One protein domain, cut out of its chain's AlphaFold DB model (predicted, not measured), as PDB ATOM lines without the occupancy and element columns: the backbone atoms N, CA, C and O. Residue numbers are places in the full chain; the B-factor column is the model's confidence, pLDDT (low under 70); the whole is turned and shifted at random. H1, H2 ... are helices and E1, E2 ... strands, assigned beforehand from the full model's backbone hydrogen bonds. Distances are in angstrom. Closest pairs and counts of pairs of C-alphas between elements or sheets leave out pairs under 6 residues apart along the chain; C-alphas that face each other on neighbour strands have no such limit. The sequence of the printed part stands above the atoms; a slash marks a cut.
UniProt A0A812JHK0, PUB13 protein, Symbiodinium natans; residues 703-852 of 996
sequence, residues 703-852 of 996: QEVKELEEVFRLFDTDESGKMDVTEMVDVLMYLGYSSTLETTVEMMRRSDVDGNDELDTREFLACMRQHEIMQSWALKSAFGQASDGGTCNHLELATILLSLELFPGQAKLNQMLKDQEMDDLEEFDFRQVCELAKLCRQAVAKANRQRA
ATOM      1  N   GLN A 703     -75.902  18.069 113.449       69.75
ATOM      2  CA  GLN A 703     -75.060  16.917 113.738       69.75
ATOM      3  C   GLN A 703     -74.132  16.606 112.556       69.75
ATOM      4  O   GLN A 703     -72.930  16.501 112.754       69.75
ATOM      5  N   GLU A 704     -74.663  16.565 111.334       69.62
ATOM      6  CA  GLU A 704     -73.867  16.336 110.119       69.62
ATOM      7  C   GLU A 704     -72.856  17.455 109.868       69.62
ATOM      8  O   GLU A 704     -71.714  17.179 109.520       69.62
ATOM      9  N   VAL A 705     -73.239  18.716 110.091       71.94
ATOM     10  CA  VAL A 705     -72.302  19.842 109.961       71.94
ATOM     11  C   VAL A 705     -71.167  19.725 110.966       71.94
ATOM     12  O   VAL A 705     -70.018  19.905 110.588       71.94
ATOM     13  N   LYS A 706     -71.453  19.359 112.221       75.88
ATOM     14  CA  LYS A 706     -70.397  19.118 113.213       75.88
ATOM     15  C   LYS A 706     -69.471  17.982 112.798       75.88
ATOM     16  O   LYS A 706     -68.263  18.124 112.924       75.88
ATOM     17  N   GLU A 707     -70.025  16.885 112.291       76.00
ATOM     18  CA  GLU A 707     -69.234  15.755 111.798       76.00
ATOM     19  C   GLU A 707     -68.349  16.171 110.615       76.00
ATOM     20  O   GLU A 707     -67.169  15.836 110.585       76.00
ATOM     21  N   LEU A 708     -68.871  16.961 109.673       79.94
ATOM     22  CA  LEU A 708     -68.101  17.481 108.541       79.94
ATOM     23  C   LEU A 708     -67.057  18.521 108.964       79.94
ATOM     24  O   LEU A 708     -65.954  18.499 108.435       79.94
ATOM     25  N   GLU A 709     -67.344  19.383 109.938       78.81
ATOM     26  CA  GLU A 709     -66.377  20.327 110.519       78.81
ATOM     27  C   GLU A 709     -65.275  19.615 111.323       78.81
ATOM     28  O   GLU A 709     -64.139  20.086 111.405       78.81
ATOM     29  N   GLU A 710     -65.587  18.487 111.962       77.38
ATOM     30  CA  GLU A 710     -64.595  17.614 112.599       77.38
ATOM     31  C   GLU A 710     -63.718  16.916 111.556       77.38
ATOM     32  O   GLU A 710     -62.505  16.841 111.738       77.38
ATOM     33  N   VAL A 711     -64.305  16.467 110.444       78.88
ATOM     34  CA  VAL A 711     -63.554  15.909 109.312       78.88
ATOM     35  C   VAL A 711     -62.688  16.976 108.650       78.88
ATOM     36  O   VAL A 711     -61.522  16.710 108.401       78.88
ATOM     37  N   PHE A 712     -63.203  18.186 108.440       79.31
ATOM     38  CA  PHE A 712     -62.429  19.307 107.912       79.31
ATOM     39  C   PHE A 712     -61.191  19.558 108.776       79.31
ATOM     40  O   PHE A 712     -60.074  19.476 108.285       79.31
ATOM     41  N   ARG A 713     -61.372  19.710 110.096       72.56
ATOM     42  CA  ARG A 713     -60.264  19.919 111.048       72.56
ATOM     43  C   ARG A 713     -59.292  18.748 111.163       72.56
ATOM     44  O   ARG A 713     -58.153  18.938 111.567       72.56
ATOM     45  N   LEU A 714     -59.733  17.527 110.870       69.06
ATOM     46  CA  LEU A 714     -58.865  16.351 110.899       69.06
ATOM     47  C   LEU A 714     -57.881  16.330 109.716       69.06
ATOM     48  O   LEU A 714     -56.825  15.704 109.824       69.06
ATOM     49  N   PHE A 715     -58.238  16.968 108.598       72.88
ATOM     50  CA  PHE A 715     -57.444  16.984 107.366       72.88
ATOM     51  C   PHE A 715     -56.789  18.348 107.095       72.88
ATOM     52  O   PHE A 715     -55.733  18.352 106.477       72.88
ATOM     53  N   ASP A 716     -57.320  19.439 107.661       72.12
ATOM     54  CA  ASP A 716     -56.686  20.764 107.802       72.12
ATOM     55  C   ASP A 716     -55.540  20.690 108.830       72.12
ATOM     56  O   ASP A 716     -55.623  21.140 109.975       72.12
ATOM     57  N   THR A 717     -54.477  19.979 108.450       56.50
ATOM     58  CA  THR A 717     -53.346  19.674 109.341       56.50
ATOM     59  C   THR A 717     -52.403  20.855 109.559       56.50
ATOM     60  O   THR A 717     -51.533  20.789 110.437       56.50
ATOM     61  N   ASP A 718     -52.540  21.920 108.771       61.00
ATOM     62  CA  ASP A 718     -51.771  23.152 108.905       61.00
ATOM     63  C   ASP A 718     -52.523  24.268 109.653       61.00
ATOM     64  O   ASP A 718     -51.921  25.314 109.910       61.00
ATOM     65  N   GLU A 719     -53.766  24.007 110.082       64.75
ATOM     66  CA  GLU A 719     -54.672  24.971 110.723       64.75
ATOM     67  C   GLU A 719     -54.836  26.253 109.892       64.75
ATOM     68  O   GLU A 719     -55.078  27.341 110.430       64.75
ATOM     69  N   SER A 720     -54.685  26.143 108.570       69.25
ATOM     70  CA  SER A 720     -54.873  27.259 107.647       69.25
ATOM     71  C   SER A 720     -56.334  27.704 107.600       69.25
ATOM     72  O   SER A 720     -56.622  28.847 107.230       69.25
ATOM     73  N   GLY A 721     -57.260  26.826 108.005       75.75
ATOM     74  CA  GLY A 721     -58.692  27.025 107.836       75.75
ATOM     75  C   GLY A 721     -59.139  26.831 106.388       75.75
ATOM     76  O   GLY A 721     -60.246  27.254 106.043       75.75
ATOM     77  N   LYS A 722     -58.287  26.225 105.554       78.62
ATOM     78  CA  LYS A 722     -58.493  25.983 104.129       78.62
ATOM     79  C   LYS A 722     -58.125  24.543 103.763       78.62
ATOM     80  O   LYS A 722     -57.444  23.870 104.523       78.62
ATOM     81  N   MET A 723     -58.615  24.069 102.620       81.00
ATOM     82  CA  MET A 723     -58.423  22.692 102.166       81.00
ATOM     83  C   MET A 723     -58.033  22.630 100.692       81.00
ATOM     84  O   MET A 723     -58.759  23.138  99.837       81.00
ATOM     85  N   ASP A 724     -56.923  21.963 100.388       73.75
ATOM     86  CA  ASP A 724     -56.445  21.791  99.014       73.75
ATOM     87  C   ASP A 724     -57.021  20.540  98.312       73.75
ATOM     88  O   ASP A 724     -57.717  19.706  98.898       73.75
ATOM     89  N   VAL A 725     -56.726  20.386  97.014       70.69
ATOM     90  CA  VAL A 725     -57.211  19.259  96.191       70.69
ATOM     91  C   VAL A 725     -56.758  17.902  96.716       70.69
ATOM     92  O   VAL A 725     -57.498  16.920  96.627       70.69
ATOM     93  N   THR A 726     -55.547  17.815  97.257       68.75
ATOM     94  CA  THR A 726     -55.007  16.555  97.771       68.75
ATOM     95  C   THR A 726     -55.660  16.164  99.091       68.75
ATOM     96  O   THR A 726     -55.998  14.994  99.280       68.75
ATOM     97  N   GLU A 727     -55.932  17.141  99.952       76.88
ATOM     98  CA  GLU A 727     -56.661  16.959 101.204       76.88
ATOM     99  C   GLU A 727     -58.124  16.604 100.942       76.88
ATOM    100  O   GLU A 727     -58.659  15.685 101.565       76.88
ATOM    101  N   MET A 728     -58.753  17.237  99.950       80.19
ATOM    102  CA  MET A 728     -60.127  16.939  99.559       80.19
ATOM    103  C   MET A 728     -60.285  15.512  99.010       80.19
ATOM    104  O   MET A 728     -61.263  14.832  99.329       80.19
ATOM    105  N   VAL A 729     -59.318  15.001  98.233       73.38
ATOM    106  CA  VAL A 729     -59.305  13.585  97.806       73.38
ATOM    107  C   VAL A 729     -59.266  12.655  99.018       73.38
ATOM    108  O   VAL A 729     -60.044  11.698  99.093       73.38
ATOM    109  N   ASP A 730     -58.403  12.954  99.987       73.12
ATOM    110  CA  ASP A 730     -58.264  12.150 101.196       73.12
ATOM    111  C   ASP A 730     -59.536  12.218 102.073       73.12
ATOM    112  O   ASP A 730     -59.948  11.198 102.637       73.12
ATOM    113  N   VAL A 731     -60.213  13.372 102.137       80.69
ATOM    114  CA  VAL A 731     -61.505  13.554 102.827       80.69
ATOM    115  C   VAL A 731     -62.625  12.764 102.155       80.69
ATOM    116  O   VAL A 731     -63.385  12.064 102.833       80.69
ATOM    117  N   LEU A 732     -62.728  12.812 100.827       78.19
ATOM    118  CA  LEU A 732     -63.724  12.036 100.088       78.19
ATOM    119  C   LEU A 732     -63.518  10.535 100.325       78.19
ATOM    120  O   LEU A 732     -64.457   9.834 100.714       78.19
ATOM    121  N   MET A 733     -62.274  10.061 100.239       73.38
ATOM    122  CA  MET A 733     -61.929   8.675 100.566       73.38
ATOM    123  C   MET A 733     -62.253   8.311 102.021       73.38
ATOM    124  O   MET A 733     -62.745   7.208 102.291       73.38
ATOM    125  N   TYR A 734     -62.013   9.229 102.958       75.69
ATOM    126  CA  TYR A 734     -62.305   9.060 104.382       75.69
ATOM    127  C   TYR A 734     -63.799   8.907 104.683       75.69
ATOM    128  O   TYR A 734     -64.200   8.162 105.590       75.69
ATOM    129  N   LEU A 735     -64.628   9.605 103.915       77.19
ATOM    130  CA  LEU A 735     -66.083   9.536 103.979       77.19
ATOM    131  C   LEU A 735     -66.661   8.361 103.166       77.19
ATOM    132  O   LEU A 735     -67.867   8.123 103.209       77.19
ATOM    133  N   GLY A 736     -65.804   7.577 102.499       73.12
ATOM    134  CA  GLY A 736     -66.191   6.398 101.722       73.12
ATOM    135  C   GLY A 736     -66.643   6.711 100.299       73.12
ATOM    136  O   GLY A 736     -67.267   5.857  99.674       73.12
ATOM    137  N   TYR A 737     -66.347   7.910  99.799       78.25
ATOM    138  CA  TYR A 737     -66.535   8.274  98.401       78.25
ATOM    139  C   TYR A 737     -65.318   7.852  97.584       78.25
ATOM    140  O   TYR A 737     -64.173   8.028  98.007       78.25
ATOM    141  N   SER A 738     -65.568   7.325  96.392       66.44
ATOM    142  CA  SER A 738     -64.557   7.238  95.354       66.44
ATOM    143  C   SER A 738     -64.691   8.454  94.441       66.44
ATOM    144  O   SER A 738     -65.772   8.810  93.977       66.44
ATOM    145  N   SER A 739     -63.581   9.153  94.242       65.88
ATOM    146  CA  SER A 739     -63.496  10.277  93.315       65.88
ATOM    147  C   SER A 739     -62.146  10.210  92.625       65.88
ATOM    148  O   SER A 739     -61.127   9.901  93.245       65.88
ATOM    149  N   THR A 740     -62.143  10.477  91.325       63.41
ATOM    150  CA  THR A 740     -60.907  10.677  90.572       63.41
ATOM    151  C   THR A 740     -60.342  12.064  90.867       63.41
ATOM    152  O   THR A 740     -61.065  12.965  91.293       63.41
ATOM    153  N   LEU A 741     -59.049  12.268  90.606       56.50
ATOM    154  CA  LEU A 741     -58.438  13.590  90.755       56.50
ATOM    155  C   LEU A 741     -59.155  14.642  89.886       56.50
ATOM    156  O   LEU A 741     -59.390  15.753  90.340       56.50
ATOM    157  N   GLU A 742     -59.556  14.268  88.670       54.94
ATOM    158  CA  GLU A 742     -60.264  15.142  87.729       54.94
ATOM    159  C   GLU A 742     -61.647  15.556  88.249       54.94
ATOM    160  O   GLU A 742     -61.986  16.740  88.250       54.94
ATOM    161  N   THR A 743     -62.424  14.603  88.770       60.56
ATOM    162  CA  THR A 743     -63.746  14.889  89.347       60.56
ATOM    163  C   THR A 743     -63.650  15.735  90.613       60.56
ATOM    164  O   THR A 743     -64.487  16.609  90.815       60.56
ATOM    165  N   THR A 744     -62.623  15.528  91.443       67.81
ATOM    166  CA  THR A 744     -62.409  16.341  92.649       67.81
ATOM    167  C   THR A 744     -62.021  17.780  92.306       67.81
ATOM    168  O   THR A 744     -62.563  18.701  92.907       67.81
ATOM    169  N   VAL A 745     -61.151  17.989  91.310       62.97
ATOM    170  CA  VAL A 745     -60.775  19.337  90.841       62.97
ATOM    171  C   VAL A 745     -61.994  20.099  90.325       62.97
ATOM    172  O   VAL A 745     -62.217  21.240  90.716       62.97
ATOM    173  N   GLU A 746     -62.822  19.466  89.495       60.25
ATOM    174  CA  GLU A 746     -64.037  20.101  88.972       60.25
ATOM    175  C   GLU A 746     -65.045  20.426  90.088       60.25
ATOM    176  O   GLU A 746     -65.690  21.474  90.062       60.25
ATOM    177  N   MET A 747     -65.172  19.560  91.096       65.19
ATOM    178  CA  MET A 747     -66.027  19.820  92.257       65.19
ATOM    179  C   MET A 747     -65.538  20.999  93.104       65.19
ATOM    180  O   MET A 747     -66.355  21.820  93.528       65.19
ATOM    181  N   MET A 748     -64.225  21.091  93.328       70.31
ATOM    182  CA  MET A 748     -63.627  22.215  94.044       70.31
ATOM    183  C   MET A 748     -63.818  23.510  93.271       70.31
ATOM    184  O   MET A 748     -64.346  24.461  93.826       70.31
ATOM    185  N   ARG A 749     -63.545  23.514  91.964       66.38
ATOM    186  CA  ARG A 749     -63.703  24.696  91.107       66.38
ATOM    187  C   ARG A 749     -65.127  25.264  91.086       66.38
ATOM    188  O   ARG A 749     -65.315  26.459  90.901       66.38
ATOM    189  N   ARG A 750     -66.145  24.416  91.240       59.09
ATOM    190  CA  ARG A 750     -67.557  24.844  91.323       59.09
ATOM    191  C   ARG A 750     -67.943  25.434  92.675       59.09
ATOM    192  O   ARG A 750     -69.000  26.054  92.776       59.09
ATOM    193  N   SER A 751     -67.148  25.159  93.703       66.50
ATOM    194  CA  SER A 751     -67.435  25.512  95.095       66.50
ATOM    195  C   SER A 751     -66.484  26.575  95.647       66.50
ATOM    196  O   SER A 751     -66.826  27.193  96.647       66.50
ATOM    197  N   ASP A 752     -65.345  26.778  94.989       63.78
ATOM    198  CA  ASP A 752     -64.369  27.842  95.205       63.78
ATOM    199  C   ASP A 752     -64.919  29.153  94.623       63.78
ATOM    200  O   ASP A 752     -64.935  29.375  93.408       63.78
ATOM    201  N   VAL A 753     -65.481  29.982  95.502       53.81
ATOM    202  CA  VAL A 753     -66.178  31.215  95.117       53.81
ATOM    203  C   VAL A 753     -65.188  32.362  94.937       53.81
ATOM    204  O   VAL A 753     -65.446  33.278  94.151       53.81
ATOM    205  N   ASP A 754     -64.077  32.342  95.673       51.72
ATOM    206  CA  ASP A 754     -63.065  33.394  95.629       51.72
ATOM    207  C   ASP A 754     -61.938  33.126  94.609       51.72
ATOM    208  O   ASP A 754     -61.184  34.051  94.288       51.72
ATOM    209  N   GLY A 755     -61.904  31.924  94.023       59.41
ATOM    210  CA  GLY A 755     -61.008  31.516  92.944       59.41
ATOM    211  C   GLY A 755     -59.576  31.287  93.415       59.41
ATOM    212  O   GLY A 755     -58.640  31.587  92.666       59.41
ATOM    213  N   ASN A 756     -59.391  30.862  94.668       64.06
ATOM    214  CA  ASN A 756     -58.077  30.696  95.286       64.06
ATOM    215  C   ASN A 756     -57.506  29.261  95.184       64.06
ATOM    216  O   ASN A 756     -56.401  29.031  95.680       64.06
ATOM    217  N   ASP A 757     -58.211  28.338  94.515       64.88
ATOM    218  CA  ASP A 757     -57.903  26.905  94.361       64.88
ATOM    219  C   ASP A 757     -57.862  26.099  95.688       64.88
ATOM    220  O   ASP A 757     -57.392  24.955  95.726       64.88
ATOM    221  N   GLU A 758     -58.386  26.664  96.776       76.38
ATOM    222  CA  GLU A 758     -58.510  26.085  98.116       76.38
ATOM    223  C   GLU A 758     -59.970  26.225  98.598       76.38
ATOM    224  O   GLU A 758     -60.705  27.095  98.155       76.38
ATOM    225  N   LEU A 759     -60.432  25.367  99.511       78.31
ATOM    226  CA  LEU A 759     -61.785  25.464 100.071       78.31
ATOM    227  C   LEU A 759     -61.741  25.894 101.532       78.31
ATOM    228  O   LEU A 759     -61.206  25.173 102.376       78.31
ATOM    229  N   ASP A 760     -62.368  27.022 101.862       80.00
ATOM    230  CA  ASP A 760     -62.635  27.362 103.260       80.00
ATOM    231  C   ASP A 760     -63.725  26.451 103.871       80.00
ATOM    232  O   ASP A 760     -64.392  25.672 103.185       80.00
ATOM    233  N   THR A 761     -63.953  26.522 105.188       77.75
ATOM    234  CA  THR A 761     -64.948  25.659 105.857       77.75
ATOM    235  C   THR A 761     -66.366  25.784 105.268       77.75
ATOM    236  O   THR A 761     -67.126  24.817 105.277       77.75
ATOM    237  N   ARG A 762     -66.760  26.956 104.753       70.00
ATOM    238  CA  ARG A 762     -68.082  27.157 104.136       70.00
ATOM    239  C   ARG A 762     -68.130  26.592 102.723       70.00
ATOM    240  O   ARG A 762     -69.122  25.947 102.380       70.00
ATOM    241  N   GLU A 763     -67.089  26.822 101.935       75.62
ATOM    242  CA  GLU A 763     -66.945  26.295 100.575       75.62
ATOM    243  C   GLU A 763     -66.850  24.768 100.591       75.62
ATOM    244  O   GLU A 763     -67.511  24.096  99.802       75.62
ATOM    245  N   PHE A 764     -66.159  24.198 101.580       81.81
ATOM    246  CA  PHE A 764     -66.118  22.763 101.838       81.81
ATOM    247  C   PHE A 764     -67.506  22.175 102.126       81.81
ATOM    248  O   PHE A 764     -67.903  21.190 101.502       81.81
ATOM    249  N   LEU A 765     -68.288  22.783 103.029       70.50
ATOM    250  CA  LEU A 765     -69.652  22.319 103.321       70.50
ATOM    251  C   LEU A 765     -70.559  22.412 102.082       70.50
ATOM    252  O   LEU A 765     -71.350  21.501 101.816       70.50
ATOM    253  N   ALA A 766     -70.421  23.478 101.288       62.16
ATOM    254  CA  ALA A 766     -71.143  23.634 100.027       62.16
ATOM    255  C   ALA A 766     -70.734  22.571  98.993       62.16
ATOM    256  O   ALA A 766     -71.607  21.952  98.375       62.16
ATOM    257  N   CYS A 767     -69.435  22.296  98.868       72.50
ATOM    258  CA  CYS A 767     -68.885  21.262  98.000       72.50
ATOM    259  C   CYS A 767     -69.401  19.870  98.391       72.50
ATOM    260  O   CYS A 767     -69.875  19.113  97.541       72.50
ATOM    261  N   MET A 768     -69.386  19.537  99.685       77.38
ATOM    262  CA  MET A 768     -69.890  18.258 100.194       77.38
ATOM    263  C   MET A 768     -71.393  18.086  99.950       77.38
ATOM    264  O   MET A 768     -71.835  16.995  99.590       77.38
ATOM    265  N   ARG A 769     -72.176  19.165 100.062       64.62
ATOM    266  CA  ARG A 769     -73.604  19.161  99.713       64.62
ATOM    267  C   ARG A 769     -73.821  18.890  98.225       64.62
ATOM    268  O   ARG A 769     -74.654  18.055  97.875       64.62
ATOM    269  N   GLN A 770     -73.112  19.600  97.347       59.34
ATOM    270  CA  GLN A 770     -73.215  19.383  95.901       59.34
ATOM    271  C   GLN A 770     -72.838  17.944  95.539       59.34
ATOM    272  O   GLN A 770     -73.544  17.300  94.762       59.34
ATOM    273  N   HIS A 771     -71.792  17.410  96.171       70.19
ATOM    274  CA  HIS A 771     -71.395  16.021  95.997       70.19
ATOM    275  C   HIS A 771     -72.487  15.042  96.437       70.19
ATOM    276  O   HIS A 771     -72.820  14.120  95.699       70.19
ATOM    277  N   GLU A 772     -73.097  15.245  97.606       66.19
ATOM    278  CA  GLU A 772     -74.165  14.376  98.113       66.19
ATOM    279  C   GLU A 772     -75.392  14.373  97.182       66.19
ATOM    280  O   GLU A 772     -75.965  13.314  96.911       66.19
ATOM    281  N   ILE A 773     -75.743  15.535  96.618       57.19
ATOM    282  CA  ILE A 773     -76.807  15.671  95.613       57.19
ATOM    283  C   ILE A 773     -76.448  14.904  94.334       57.19
ATOM    284  O   ILE A 773     -77.273  14.138  93.830       57.19
ATOM    285  N   MET A 774     -75.219  15.057  93.830       59.44
ATOM    286  CA  MET A 774     -74.743  14.318  92.654       59.44
ATOM    287  C   MET A 774     -74.777  12.806  92.880       59.44
ATOM    288  O   MET A 774     -75.201  12.065  91.998       59.44
ATOM    289  N   GLN A 775     -74.393  12.342  94.069       67.44
ATOM    290  CA  GLN A 775     -74.418  10.926  94.429       67.44
ATOM    291  C   GLN A 775     -75.848  10.386  94.557       67.44
ATOM    292  O   GLN A 775     -76.131   9.272  94.120       67.44
ATOM    293  N   SER A 776     -76.773  11.176  95.112       60.00
ATOM    294  CA  SER A 776     -78.197  10.823  95.152       60.00
ATOM    295  C   SER A 776     -78.781  10.700  93.742       60.00
ATOM    296  O   SER A 776     -79.528   9.765  93.447       60.00
ATOM    297  N   TRP A 777     -78.386  11.606  92.846       57.12
ATOM    298  CA  TRP A 777     -78.783  11.563  91.446       57.12
ATOM    299  C   TRP A 777     -78.177  10.362  90.708       57.12
ATOM    300  O   TRP A 777     -78.907   9.651  90.022       57.12
ATOM    301  N   ALA A 778     -76.887  10.076  90.905       59.97
ATOM    302  CA  ALA A 778     -76.212   8.918  90.321       59.97
ATOM    303  C   ALA A 778     -76.863   7.602  90.771       59.97
ATOM    304  O   ALA A 778     -77.140   6.741  89.940       59.97
ATOM    305  N   LEU A 779     -77.209   7.484  92.059       68.75
ATOM    306  CA  LEU A 779     -77.932   6.331  92.594       68.75
ATOM    307  C   LEU A 779     -79.325   6.183  91.975       68.75
ATOM    308  O   LEU A 779     -79.719   5.083  91.597       68.75
ATOM    309  N   LYS A 780     -80.060   7.289  91.831       60.16
ATOM    310  CA  LYS A 780     -81.383   7.292  91.198       60.16
ATOM    311  C   LYS A 780     -81.315   6.931  89.713       60.16
ATOM    312  O   LYS A 780     -82.166   6.191  89.231       60.16
ATOM    313  N   SER A 781     -80.292   7.413  89.010       57.22
ATOM    314  CA  SER A 781     -80.032   7.078  87.609       57.22
ATOM    315  C   SER A 781     -79.656   5.607  87.445       57.22
ATOM    316  O   SER A 781     -80.211   4.941  86.581       57.22
ATOM    317  N   ALA A 782     -78.745   5.083  88.271       65.38
ATOM    318  CA  ALA A 782     -78.346   3.679  88.231       65.38
ATOM    319  C   ALA A 782     -79.532   2.753  88.544       65.38
ATOM    320  O   ALA A 782     -79.746   1.772  87.841       65.38
ATOM    321  N   PHE A 783     -80.357   3.110  89.535       62.72
ATOM    322  CA  PHE A 783     -81.584   2.379  89.849       62.72
ATOM    323  C   PHE A 783     -82.578   2.390  88.682       62.72
ATOM    324  O   PHE A 783     -83.096   1.342  88.321       62.72
ATOM    325  N   GLY A 784     -82.812   3.542  88.046       56.44
ATOM    326  CA  GLY A 784     -83.706   3.642  86.885       56.44
ATOM    327  C   GLY A 784     -83.187   2.944  85.620       56.44
ATOM    328  O   GLY A 784     -83.983   2.559  84.777       56.44
ATOM    329  N   GLN A 785     -81.871   2.770  85.480       58.59
ATOM    330  CA  GLN A 785     -81.269   2.017  84.368       58.59
ATOM    331  C   GLN A 785     -81.306   0.503  84.580       58.59
ATOM    332  O   GLN A 785     -81.259  -0.242  83.606       58.59
ATOM    333  N   ALA A 786     -81.328   0.060  85.836       57.62
ATOM    334  CA  ALA A 786     -81.309  -1.352  86.190       57.62
ATOM    335  C   ALA A 786     -82.696  -1.919  86.529       57.62
ATOM    336  O   ALA A 786     -82.826  -3.133  86.569       57.62
ATOM    337  N   SER A 787     -83.708  -1.080  86.793       63.59
ATOM    338  CA  SER A 787     -85.063  -1.524  87.157       63.59
ATOM    339  C   SER A 787     -86.092  -1.226  86.066       63.59
ATOM    340  O   SER A 787     -86.272  -0.076  85.676       63.59
ATOM    341  N   ASP A 788     -86.837  -2.252  85.645       50.75
ATOM    342  CA  ASP A 788     -87.893  -2.138  84.623       50.75
ATOM    343  C   ASP A 788     -89.301  -1.882  85.219       50.75
ATOM    344  O   ASP A 788     -90.289  -1.794  84.492       50.75
ATOM    345  N   GLY A 789     -89.427  -1.739  86.550       51.53
ATOM    346  CA  GLY A 789     -90.732  -1.662  87.235       51.53
ATOM    347  C   GLY A 789     -90.790  -0.828  88.520       51.53
ATOM    348  O   GLY A 789     -91.788  -0.876  89.236       51.53
ATOM    349  N   GLY A 790     -89.744  -0.054  88.835       53.59
ATOM    350  CA  GLY A 790     -89.658   0.731  90.078       53.59
ATOM    351  C   GLY A 790     -89.201  -0.058  91.315       53.59
ATOM    352  O   GLY A 790     -89.076   0.523  92.397       53.59
ATOM    353  N   THR A 791     -88.906  -1.345  91.144       69.06
ATOM    354  CA  THR A 791     -88.233  -2.240  92.093       69.06
ATOM    355  C   THR A 791     -87.074  -2.938  91.380       69.06
ATOM    356  O   THR A 791     -87.109  -3.081  90.159       69.06
ATOM    357  N   CYS A 792     -86.028  -3.335  92.109       71.75
ATOM    358  CA  CYS A 792     -84.898  -4.075  91.545       71.75
ATOM    359  C   CYS A 792     -84.675  -5.412  92.261       71.75
ATOM    360  O   CYS A 792     -84.852  -5.497  93.474       71.75
ATOM    361  N   ASN A 793     -84.236  -6.447  91.554       80.44
ATOM    362  CA  ASN A 793     -83.864  -7.730  92.161       80.44
ATOM    363  C   ASN A 793     -82.425  -7.708  92.731       80.44
ATOM    364  O   ASN A 793     -81.695  -6.723  92.618       80.44
ATOM    365  N   HIS A 794     -81.981  -8.808  93.349       78.75
ATOM    366  CA  HIS A 794     -80.634  -8.915  93.944       78.75
ATOM    367  C   HIS A 794     -79.480  -8.717  92.947       78.75
ATOM    368  O   HIS A 794     -78.429  -8.193  93.324       78.75
ATOM    369  N   LEU A 795     -79.646  -9.132  91.686       77.25
ATOM    370  CA  LEU A 795     -78.612  -8.999  90.654       77.25
ATOM    371  C   LEU A 795     -78.492  -7.544  90.185       77.25
ATOM    372  O   LEU A 795     -77.388  -7.010  90.047       77.25
ATOM    373  N   GLU A 796     -79.628  -6.885  89.995       79.25
ATOM    374  CA  GLU A 796     -79.712  -5.463  89.664       79.25
ATOM    375  C   GLU A 796     -79.189  -4.604  90.813       79.25
ATOM    376  O   GLU A 796     -78.382  -3.709  90.578       79.25
ATOM    377  N   LEU A 797     -79.529  -4.931  92.063       80.12
ATOM    378  CA  LEU A 797     -78.976  -4.282  93.253       80.12
ATOM    379  C   LEU A 797     -77.442  -4.361  93.279       80.12
ATOM    380  O   LEU A 797     -76.771  -3.352  93.506       80.12
ATOM    381  N   ALA A 798     -76.869  -5.540  93.019       78.06
ATOM    382  CA  ALA A 798     -75.418  -5.701  92.942       78.06
ATOM    383  C   ALA A 798     -74.812  -4.866  91.801       78.06
ATOM    384  O   ALA A 798     -73.770  -4.239  91.990       78.06
ATOM    385  N   THR A 799     -75.486  -4.800  90.651       76.31
ATOM    386  CA  THR A 799     -75.067  -4.004  89.486       76.31
ATOM    387  C   THR A 799     -75.095  -2.503  89.788       76.31
ATOM    388  O   THR A 799     -74.124  -1.804  89.502       76.31
ATOM    389  N   ILE A 800     -76.151  -2.017  90.445       75.50
ATOM    390  CA  ILE A 800     -76.278  -0.630  90.908       75.50
ATOM    391  C   ILE A 800     -75.123  -0.295  91.856       75.50
ATOM    392  O   ILE A 800     -74.401   0.676  91.628       75.50
ATOM    393  N   LEU A 801     -74.888  -1.118  92.883       80.44
ATOM    394  CA  LEU A 801     -73.813  -0.890  93.854       80.44
ATOM    395  C   LEU A 801     -72.416  -0.957  93.218       80.44
ATOM    396  O   LEU A 801     -71.543  -0.188  93.611       80.44
ATOM    397  N   LEU A 802     -72.196  -1.835  92.233       78.56
ATOM    398  CA  LEU A 802     -70.940  -1.915  91.478       78.56
ATOM    399  C   LEU A 802     -70.715  -0.679  90.603       78.56
ATOM    400  O   LEU A 802     -69.615  -0.134  90.609       78.56
ATOM    401  N   SER A 803     -71.748  -0.210  89.899       72.69
ATOM    402  CA  SER A 803     -71.665   0.971  89.023       72.69
ATOM    403  C   SER A 803     -71.343   2.266  89.776       72.69
ATOM    404  O   SER A 803     -70.770   3.189  89.205       72.69
ATOM    405  N   LEU A 804     -71.681   2.313  91.066       75.31
ATOM    406  CA  LEU A 804     -71.401   3.430  91.969       75.31
ATOM    407  C   LEU A 804     -70.156   3.193  92.831       75.31
ATOM    408  O   LEU A 804     -69.911   3.958  93.758       75.31
ATOM    409  N   GLU A 805     -69.414   2.109  92.580       75.75
ATOM    410  CA  GLU A 805     -68.235   1.692  93.350       75.75
ATOM    411  C   GLU A 805     -68.496   1.508  94.862       75.75
ATOM    412  O   GLU A 805     -67.587   1.533  95.691       75.75
ATOM    413  N   LEU A 806     -69.753   1.261  95.236       79.75
ATOM    414  CA  LEU A 806     -70.198   1.031  96.610       79.75
ATOM    415  C   LEU A 806     -70.236  -0.457  96.978       79.75
ATOM    416  O   LEU A 806     -70.701  -0.796  98.060       79.75
ATOM    417  N   PHE A 807     -69.778  -1.366  96.117       78.12
ATOM    418  CA  PHE A 807     -69.914  -2.804  96.349       78.12
ATOM    419  C   PHE A 807     -68.937  -3.325  97.429       78.12
ATOM    420  O   PHE A 807     -67.729  -3.381  97.189       78.12
ATOM    421  N   PRO A 808     -69.418  -3.788  98.603       70.62
ATOM    422  CA  PRO A 808     -68.555  -4.216  99.710       70.62
ATOM    423  C   PRO A 808     -68.060  -5.671  99.575       70.62
ATOM    424  O   PRO A 808     -67.408  -6.193 100.481       70.62
ATOM    425  N   GLY A 809     -68.387  -6.347  98.468       73.12
ATOM    426  CA  GLY A 809     -68.181  -7.780  98.268       73.12
ATOM    427  C   GLY A 809     -69.407  -8.614  98.654       73.12
ATOM    428  O   GLY A 809     -70.109  -8.310  99.619       73.12
ATOM    429  N   GLN A 810     -69.645  -9.709  97.925       76.31
ATOM    430  CA  GLN A 810     -70.885 -10.495  98.026       76.31
ATOM    431  C   GLN A 810     -71.160 -11.038  99.436       76.31
ATOM    432  O   GLN A 810     -72.277 -10.945  99.935       76.31
ATOM    433  N   ALA A 811     -70.142 -11.581 100.110       74.19
ATOM    434  CA  ALA A 811     -70.306 -12.135 101.455       74.19
ATOM    435  C   ALA A 811     -70.709 -11.061 102.478       74.19
ATOM    436  O   ALA A 811     -71.502 -11.332 103.379       74.19
ATOM    437  N   LYS A 812     -70.190  -9.834 102.320       77.62
ATOM    438  CA  LYS A 812     -70.503  -8.721 103.213       77.62
ATOM    439  C   LYS A 812     -71.874  -8.127 102.911       77.62
ATOM    440  O   LYS A 812     -72.619  -7.874 103.850       77.62
ATOM    441  N   LEU A 813     -72.232  -7.994 101.633       80.31
ATOM    442  CA  LEU A 813     -73.567  -7.574 101.208       80.31
ATOM    443  C   LEU A 813     -74.647  -8.534 101.736       80.31
ATOM    444  O   LEU A 813     -75.610  -8.088 102.347       80.31
ATOM    445  N   ASN A 814     -74.435  -9.848 101.614       80.12
ATOM    446  CA  ASN A 814     -75.356 -10.858 102.146       80.12
ATOM    447  C   ASN A 814     -75.499 -10.778 103.675       80.12
ATOM    448  O   ASN A 814     -76.578 -11.014 104.208       80.12
ATOM    449  N   GLN A 815     -74.418 -10.459 104.394       81.00
ATOM    450  CA  GLN A 815     -74.487 -10.229 105.837       81.00
ATOM    451  C   GLN A 815     -75.303  -8.970 106.162       81.00
ATOM    452  O   GLN A 815     -76.129  -9.001 107.061       81.00
ATOM    453  N   MET A 816     -75.110  -7.884 105.412       82.88
ATOM    454  CA  MET A 816     -75.830  -6.625 105.627       82.88
ATOM    455  C   MET A 816     -77.324  -6.750 105.321       82.88
ATOM    456  O   MET A 816     -78.133  -6.173 106.037       82.88
ATOM    457  N   LEU A 817     -77.691  -7.537 104.307       83.69
ATOM    458  CA  LEU A 817     -79.086  -7.871 104.016       83.69
ATOM    459  C   LEU A 817     -79.734  -8.622 105.187       83.69
ATOM    460  O   LEU A 817     -80.827  -8.258 105.602       83.69
ATOM    461  N   LYS A 818     -79.029  -9.591 105.785       84.88
ATOM    462  CA  LYS A 818     -79.488 -10.295 106.997       84.88
ATOM    463  C   LYS A 818     -79.629  -9.368 108.199       84.88
ATOM    464  O   LYS A 818     -80.638  -9.412 108.892       84.88
ATOM    465  N   ASP A 819     -78.639  -8.509 108.427       83.81
ATOM    466  CA  ASP A 819     -78.630  -7.560 109.547       83.81
ATOM    467  C   ASP A 819     -79.756  -6.510 109.437       83.81
ATOM    468  O   ASP A 819     -80.104  -5.877 110.433       83.81
ATOM    469  N   GLN A 820     -80.306  -6.290 108.238       82.31
ATOM    470  CA  GLN A 820     -81.453  -5.410 107.989       82.31
ATOM    471  C   GLN A 820     -82.789  -6.159 107.855       82.31
ATOM    472  O   GLN A 820     -83.794  -5.515 107.568       82.31
ATOM    473  N   GLU A 821     -82.819  -7.482 108.062       82.31
ATOM    474  CA  GLU A 821     -84.013  -8.325 107.861       82.31
ATOM    475  C   GLU A 821     -84.564  -8.239 106.416       82.31
ATOM    476  O   GLU A 821     -85.771  -8.210 106.177       82.31
ATOM    477  N   MET A 822     -83.659  -8.150 105.436       78.88
ATOM    478  CA  MET A 822     -83.944  -7.966 104.006       78.88
ATOM    479  C   MET A 822     -83.477  -9.144 103.132       78.88
ATOM    480  O   MET A 822     -83.509  -9.049 101.906       78.88
ATOM    481  N   ASP A 823     -82.996 -10.235 103.725       77.50
ATOM    482  CA  ASP A 823     -82.426 -11.383 103.013       77.50
ATOM    483  C   ASP A 823     -83.465 -12.253 102.295       77.50
ATOM    484  O   ASP A 823     -83.138 -12.852 101.271       77.50
ATOM    485  N   ASP A 824     -84.710 -12.253 102.772       75.25
ATOM    486  CA  ASP A 824     -85.832 -12.986 102.170       75.25
ATOM    487  C   ASP A 824     -86.607 -12.174 101.107       75.25
ATOM    488  O   ASP A 824     -87.577 -12.669 100.530       75.25
ATOM    489  N   LEU A 825     -86.226 -10.915 100.847       78.00
ATOM    490  CA  LEU A 825     -86.895 -10.076  99.845       78.00
ATOM    491  C   LEU A 825     -86.503 -10.504  98.427       78.00
ATOM    492  O   LEU A 825     -85.321 -10.599  98.114       78.00
ATOM    493  N   GLU A 826     -87.485 -10.710  97.551       74.06
ATOM    494  CA  GLU A 826     -87.238 -10.998  96.128       74.06
ATOM    495  C   GLU A 826     -86.894  -9.722  95.336       74.06
ATOM    496  O   GLU A 826     -86.082  -9.762  94.410       74.06
ATOM    497  N   GLU A 827     -87.454  -8.578  95.748       78.75
ATOM    498  CA  GLU A 827     -87.293  -7.272  95.106       78.75
ATOM    499  C   GLU A 827     -87.114  -6.140  96.134       78.75
ATOM    500  O   GLU A 827     -87.670  -6.177  97.235       78.75
ATOM    501  N   PHE A 828     -86.363  -5.109  95.747       77.00
ATOM    502  CA  PHE A 828     -86.025  -3.935  96.548       77.00
ATOM    503  C   PHE A 828     -86.618  -2.666  95.940       77.00
ATOM    504  O   PHE A 828     -86.406  -2.370  94.763       77.00
ATOM    505  N   ASP A 829     -87.304  -1.865  96.751       71.62
ATOM    506  CA  ASP A 829     -87.725  -0.524  96.347       71.62
ATOM    507  C   ASP A 829     -86.574   0.499  96.447       71.62
ATOM    508  O   ASP A 829     -85.550   0.289  97.104       71.62
ATOM    509  N   PHE A 830     -86.734   1.663  95.811       67.25
ATOM    510  CA  PHE A 830     -85.684   2.690  95.801       67.25
ATOM    511  C   PHE A 830     -85.268   3.168  97.205       67.25
ATOM    512  O   PHE A 830     -84.112   3.536  97.426       67.25
ATOM    513  N   ARG A 831     -86.190   3.170  98.178       68.69
ATOM    514  CA  ARG A 831     -85.894   3.600  99.551       68.69
ATOM    515  C   ARG A 831     -84.989   2.586 100.245       68.69
ATOM    516  O   ARG A 831     -84.026   2.983 100.898       68.69
ATOM    517  N   GLN A 832     -85.279   1.305 100.072       78.81
ATOM    518  CA  GLN A 832     -84.477   0.186 100.550       78.81
ATOM    519  C   GLN A 832     -83.078   0.191  99.924       78.81
ATOM    520  O   GLN A 832     -82.084   0.060 100.639       78.81
ATOM    521  N   VAL A 833     -82.980   0.458  98.617       78.56
ATOM    522  CA  VAL A 833     -81.686   0.620  97.933       78.56
ATOM    523  C   VAL A 833     -80.897   1.812  98.482       78.56
ATOM    524  O   VAL A 833     -79.688   1.705  98.679       78.56
ATOM    525  N   CYS A 834     -81.555   2.932  98.797       71.94
ATOM    526  CA  CYS A 834     -80.893   4.086  99.410       71.94
ATOM    527  C   CYS A 834     -80.310   3.769 100.796       71.94
ATOM    528  O   CYS A 834     -79.195   4.198 101.094       71.94
ATOM    529  N   GLU A 835     -81.027   3.022 101.639       76.69
ATOM    530  CA  GLU A 835     -80.509   2.606 102.950       76.69
ATOM    531  C   GLU A 835     -79.340   1.622 102.815       76.69
ATOM    532  O   GLU A 835     -78.295   1.810 103.443       76.69
ATOM    533  N   LEU A 836     -79.438   0.644 101.912       81.56
ATOM    534  CA  LEU A 836     -78.337  -0.280 101.636       81.56
ATOM    535  C   LEU A 836     -77.104   0.438 101.076       81.56
ATOM    536  O   LEU A 836     -75.988   0.162 101.517       81.56
ATOM    537  N   ALA A 837     -77.278   1.404 100.170       80.62
ATOM    538  CA  ALA A 837     -76.183   2.208  99.629       80.62
ATOM    539  C   ALA A 837     -75.471   3.027 100.722       80.62
ATOM    540  O   ALA A 837     -74.239   3.110 100.720       80.62
ATOM    541  N   LYS A 838     -76.212   3.583 101.695       80.25
ATOM    542  CA  LYS A 838     -75.626   4.268 102.864       80.25
ATOM    543  C   LYS A 838     -74.802   3.311 103.722       80.25
ATOM    544  O   LYS A 838     -73.663   3.631 104.059       80.25
ATOM    545  N   LEU A 839     -75.342   2.138 104.053       80.12
ATOM    546  CA  LEU A 839     -74.632   1.131 104.848       80.12
ATOM    547  C   LEU A 839     -73.378   0.626 104.120       80.12
ATOM    548  O   LEU A 839     -72.323   0.453 104.734       80.12
ATOM    549  N   CYS A 840     -73.464   0.435 102.803       82.62
ATOM    550  CA  CYS A 840     -72.328   0.040 101.976       82.62
ATOM    551  C   CYS A 840     -71.244   1.120 101.982       82.62
ATOM    552  O   CYS A 840     -70.077   0.813 102.222       82.62
ATOM    553  N   ARG A 841     -71.625   2.397 101.846       83.69
ATOM    554  CA  ARG A 841     -70.697   3.530 101.960       83.69
ATOM    555  C   ARG A 841     -70.015   3.580 103.324       83.69
ATOM    556  O   ARG A 841     -68.808   3.779 103.390       83.69
ATOM    557  N   GLN A 842     -70.750   3.350 104.413       80.25
ATOM    558  CA  GLN A 842     -70.169   3.289 105.760       80.25
ATOM    559  C   GLN A 842     -69.164   2.138 105.903       80.25
ATOM    560  O   GLN A 842     -68.108   2.311 106.515       80.25
ATOM    561  N   ALA A 843     -69.452   0.975 105.312       78.38
ATOM    562  CA  ALA A 843     -68.531  -0.156 105.294       78.38
ATOM    563  C   ALA A 843     -67.258   0.151 104.483       78.38
ATOM    564  O   ALA A 843     -66.151  -0.124 104.956       78.38
ATOM    565  N   VAL A 844     -67.400   0.779 103.309       78.12
ATOM    566  CA  VAL A 844     -66.279   1.240 102.472       78.12
ATOM    567  C   VAL A 844     -65.450   2.297 103.207       78.12
ATOM    568  O   VAL A 844     -64.231   2.166 103.290       78.12
ATOM    569  N   ALA A 845     -66.092   3.288 103.832       77.12
ATOM    570  CA  ALA A 845     -65.432   4.301 104.652       77.12
ATOM    571  C   ALA A 845     -64.628   3.657 105.791       77.12
ATOM    572  O   ALA A 845     -63.459   3.984 105.990       77.12
ATOM    573  N   LYS A 846     -65.207   2.684 106.507       75.62
ATOM    574  CA  LYS A 846     -64.513   1.947 107.573       75.62
ATOM    575  C   LYS A 846     -63.281   1.204 107.041       75.62
ATOM    576  O   LYS A 846     -62.212   1.299 107.643       75.62
ATOM    577  N   ALA A 847     -63.399   0.525 105.902       73.50
ATOM    578  CA  ALA A 847     -62.276  -0.162 105.263       73.50
ATOM    579  C   ALA A 847     -61.187   0.814 104.767       73.50
ATOM    580  O   ALA A 847     -59.993   0.524 104.864       73.50
ATOM    581  N   ASN A 848     -61.566   1.992 104.263       73.62
ATOM    582  CA  ASN A 848     -60.629   3.048 103.865       73.62
ATOM    583  C   ASN A 848     -59.874   3.615 105.072       73.62
ATOM    584  O   ASN A 848     -58.653   3.773 105.019       73.62
ATOM    585  N   ARG A 849     -60.579   3.853 106.183       74.06
ATOM    586  CA  ARG A 849     -59.998   4.352 107.438       74.06
ATOM    587  C   ARG A 849     -58.984   3.380 108.027       74.06
ATOM    588  O   ARG A 849     -57.886   3.809 108.363       74.06
ATOM    589  N   GLN A 850     -59.298   2.084 108.056       71.19
ATOM    590  CA  GLN A 850     -58.372   1.037 108.515       71.19
ATOM    591  C   GLN A 850     -57.087   0.967 107.677       71.19
ATOM    592  O   GLN A 850     -56.023   0.643 108.194       71.19
ATOM    593  N   ARG A 851     -57.160   1.311 106.389       72.12
ATOM    594  CA  ARG A 851     -56.002   1.375 105.483       72.12
ATOM    595  C   ARG A 851     -55.273   2.718 105.523       72.12
ATOM    596  O   ARG A 851     -54.423   2.961 104.673       72.12
ATOM    597  N   ALA A 852     -55.624   3.606 106.455       68.50
ATOM    598  CA  ALA A 852     -55.148   4.987 106.510       68.50
ATOM    599  C   ALA A 852     -55.273   5.723 105.158       68.50
ATOM    600  O   ALA A 852     -54.437   6.560 104.837       68.50
TER     601      ALA A 852
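This is residues 703 to 852 of the 996 residues of the protein "PUB13 protein" of Symbiodinium natans (UniProt A0A812JHK0). Two helical lobes lie at the two ends of an elongated body, joined by two long helices: H4 runs from the first lobe to the second and H7 runs back. The first lobe holds H1, H2, H3 and the first part of H4, with residues 722 to 723 and 759 to 760 paired as a short antiparallel piece; the second holds the last part of H4, H5, H6, the first part of H7 and a tiny sheet, E1 beside E2. The helices cross at steep angles and form no side-by-side bundle. The printed part has 150 residues, with seven named helices and two named strands in the order H1 H2 H3 H4 E1 H5 H6 E2 H7; the sheet, E1 - E2, is antiparallel, and the class is mostly helix. The whole is compact, with a radius of gyration of the C-alphas of 16.9 A, and spans 51 by 30 by 27 A.

Find C-alpha 703 at (-75.060, 16.917, 113.738); from there H1, residues 703 to 715, runs 18.7 A to Phe 715. Next come H2, residues 725 to 734, and H3, residues 741 to 751. At C-alpha 761, at (-64.948, 25.659, 105.857), you meet H4, residues 761 to 786, the longest helix by residues, 37.2 A from first to last C-alpha. The three-residue strand E1, residues 791 to 793, is followed by H5, residues 794 to 803, over a tight link with 0 residues between them. H6 holds residues 810 to 819, and E2 holds residues 827 to 829. H7 follows E2 at once, residues 830 to 850, and runs 30.2 A to C-alpha 850 at (-58.372, 1.037, 108.515).

Begin at the hub, H4, which touches four other helices, and go along it from Thr 761. With residues 761 to 765 alone it touches H1, where the C-alphas of Phe 712 and Thr 761 are the closest, 7.1 A apart; the tilt of 69 degrees is steep, only just short of about perpendicular. With residues 763 to 771 alone it touches H3, closest at the C-alphas of Ser 751 and Cys 767, 5.3 A. H2 and H4 are near each other, with 6 pairs of C-alphas within 10 A. H2 touches H3 about perpendicular, at 77 degrees, with the C-alphas of Val 725 and Val 745 closest at 6.4 A. H1 touches H2 with residues 711 to 715 alone, closest at the C-alphas of Phe 715 and Glu 727, 6.2 A. Farther along, look at residues 779 to 786 of H4, which touch H5 at a steep tilt of 40 degrees, opposite ways; the C-alphas of Ala 782 and Ile 800 are the closest, 5.5 A. H4 and H7 only just touch, with 3 pairs of C-alphas within 8 A, closest at Phe 783 and Phe 830, 7.2 A. Residues 836 to 840 of H7 touch H6, closest at the C-alphas of Leu 813 and Cys 840, 7.8 A, and its residues 845 to 849 touch H2, closest at the C-alphas of Tyr 734 and Ala 845, 5.7 A. Between E1 and E2, N 792 and O 828 are 2.8 A apart, within hydrogen-bond range, as are N 828 and O 792. In each of the seven helices, every O i to N i+4 pair is within hydrogen-bond range.

The two C-alphas farthest apart are those of Asn 756 and Asp 824, 52.2 A. The printed part has no cut, and no link is long. The mean pLDDT of the printed part is 71.8; 53 residues are under 70, among them residues 738 to 747, 749 to 757 and 772 to 791.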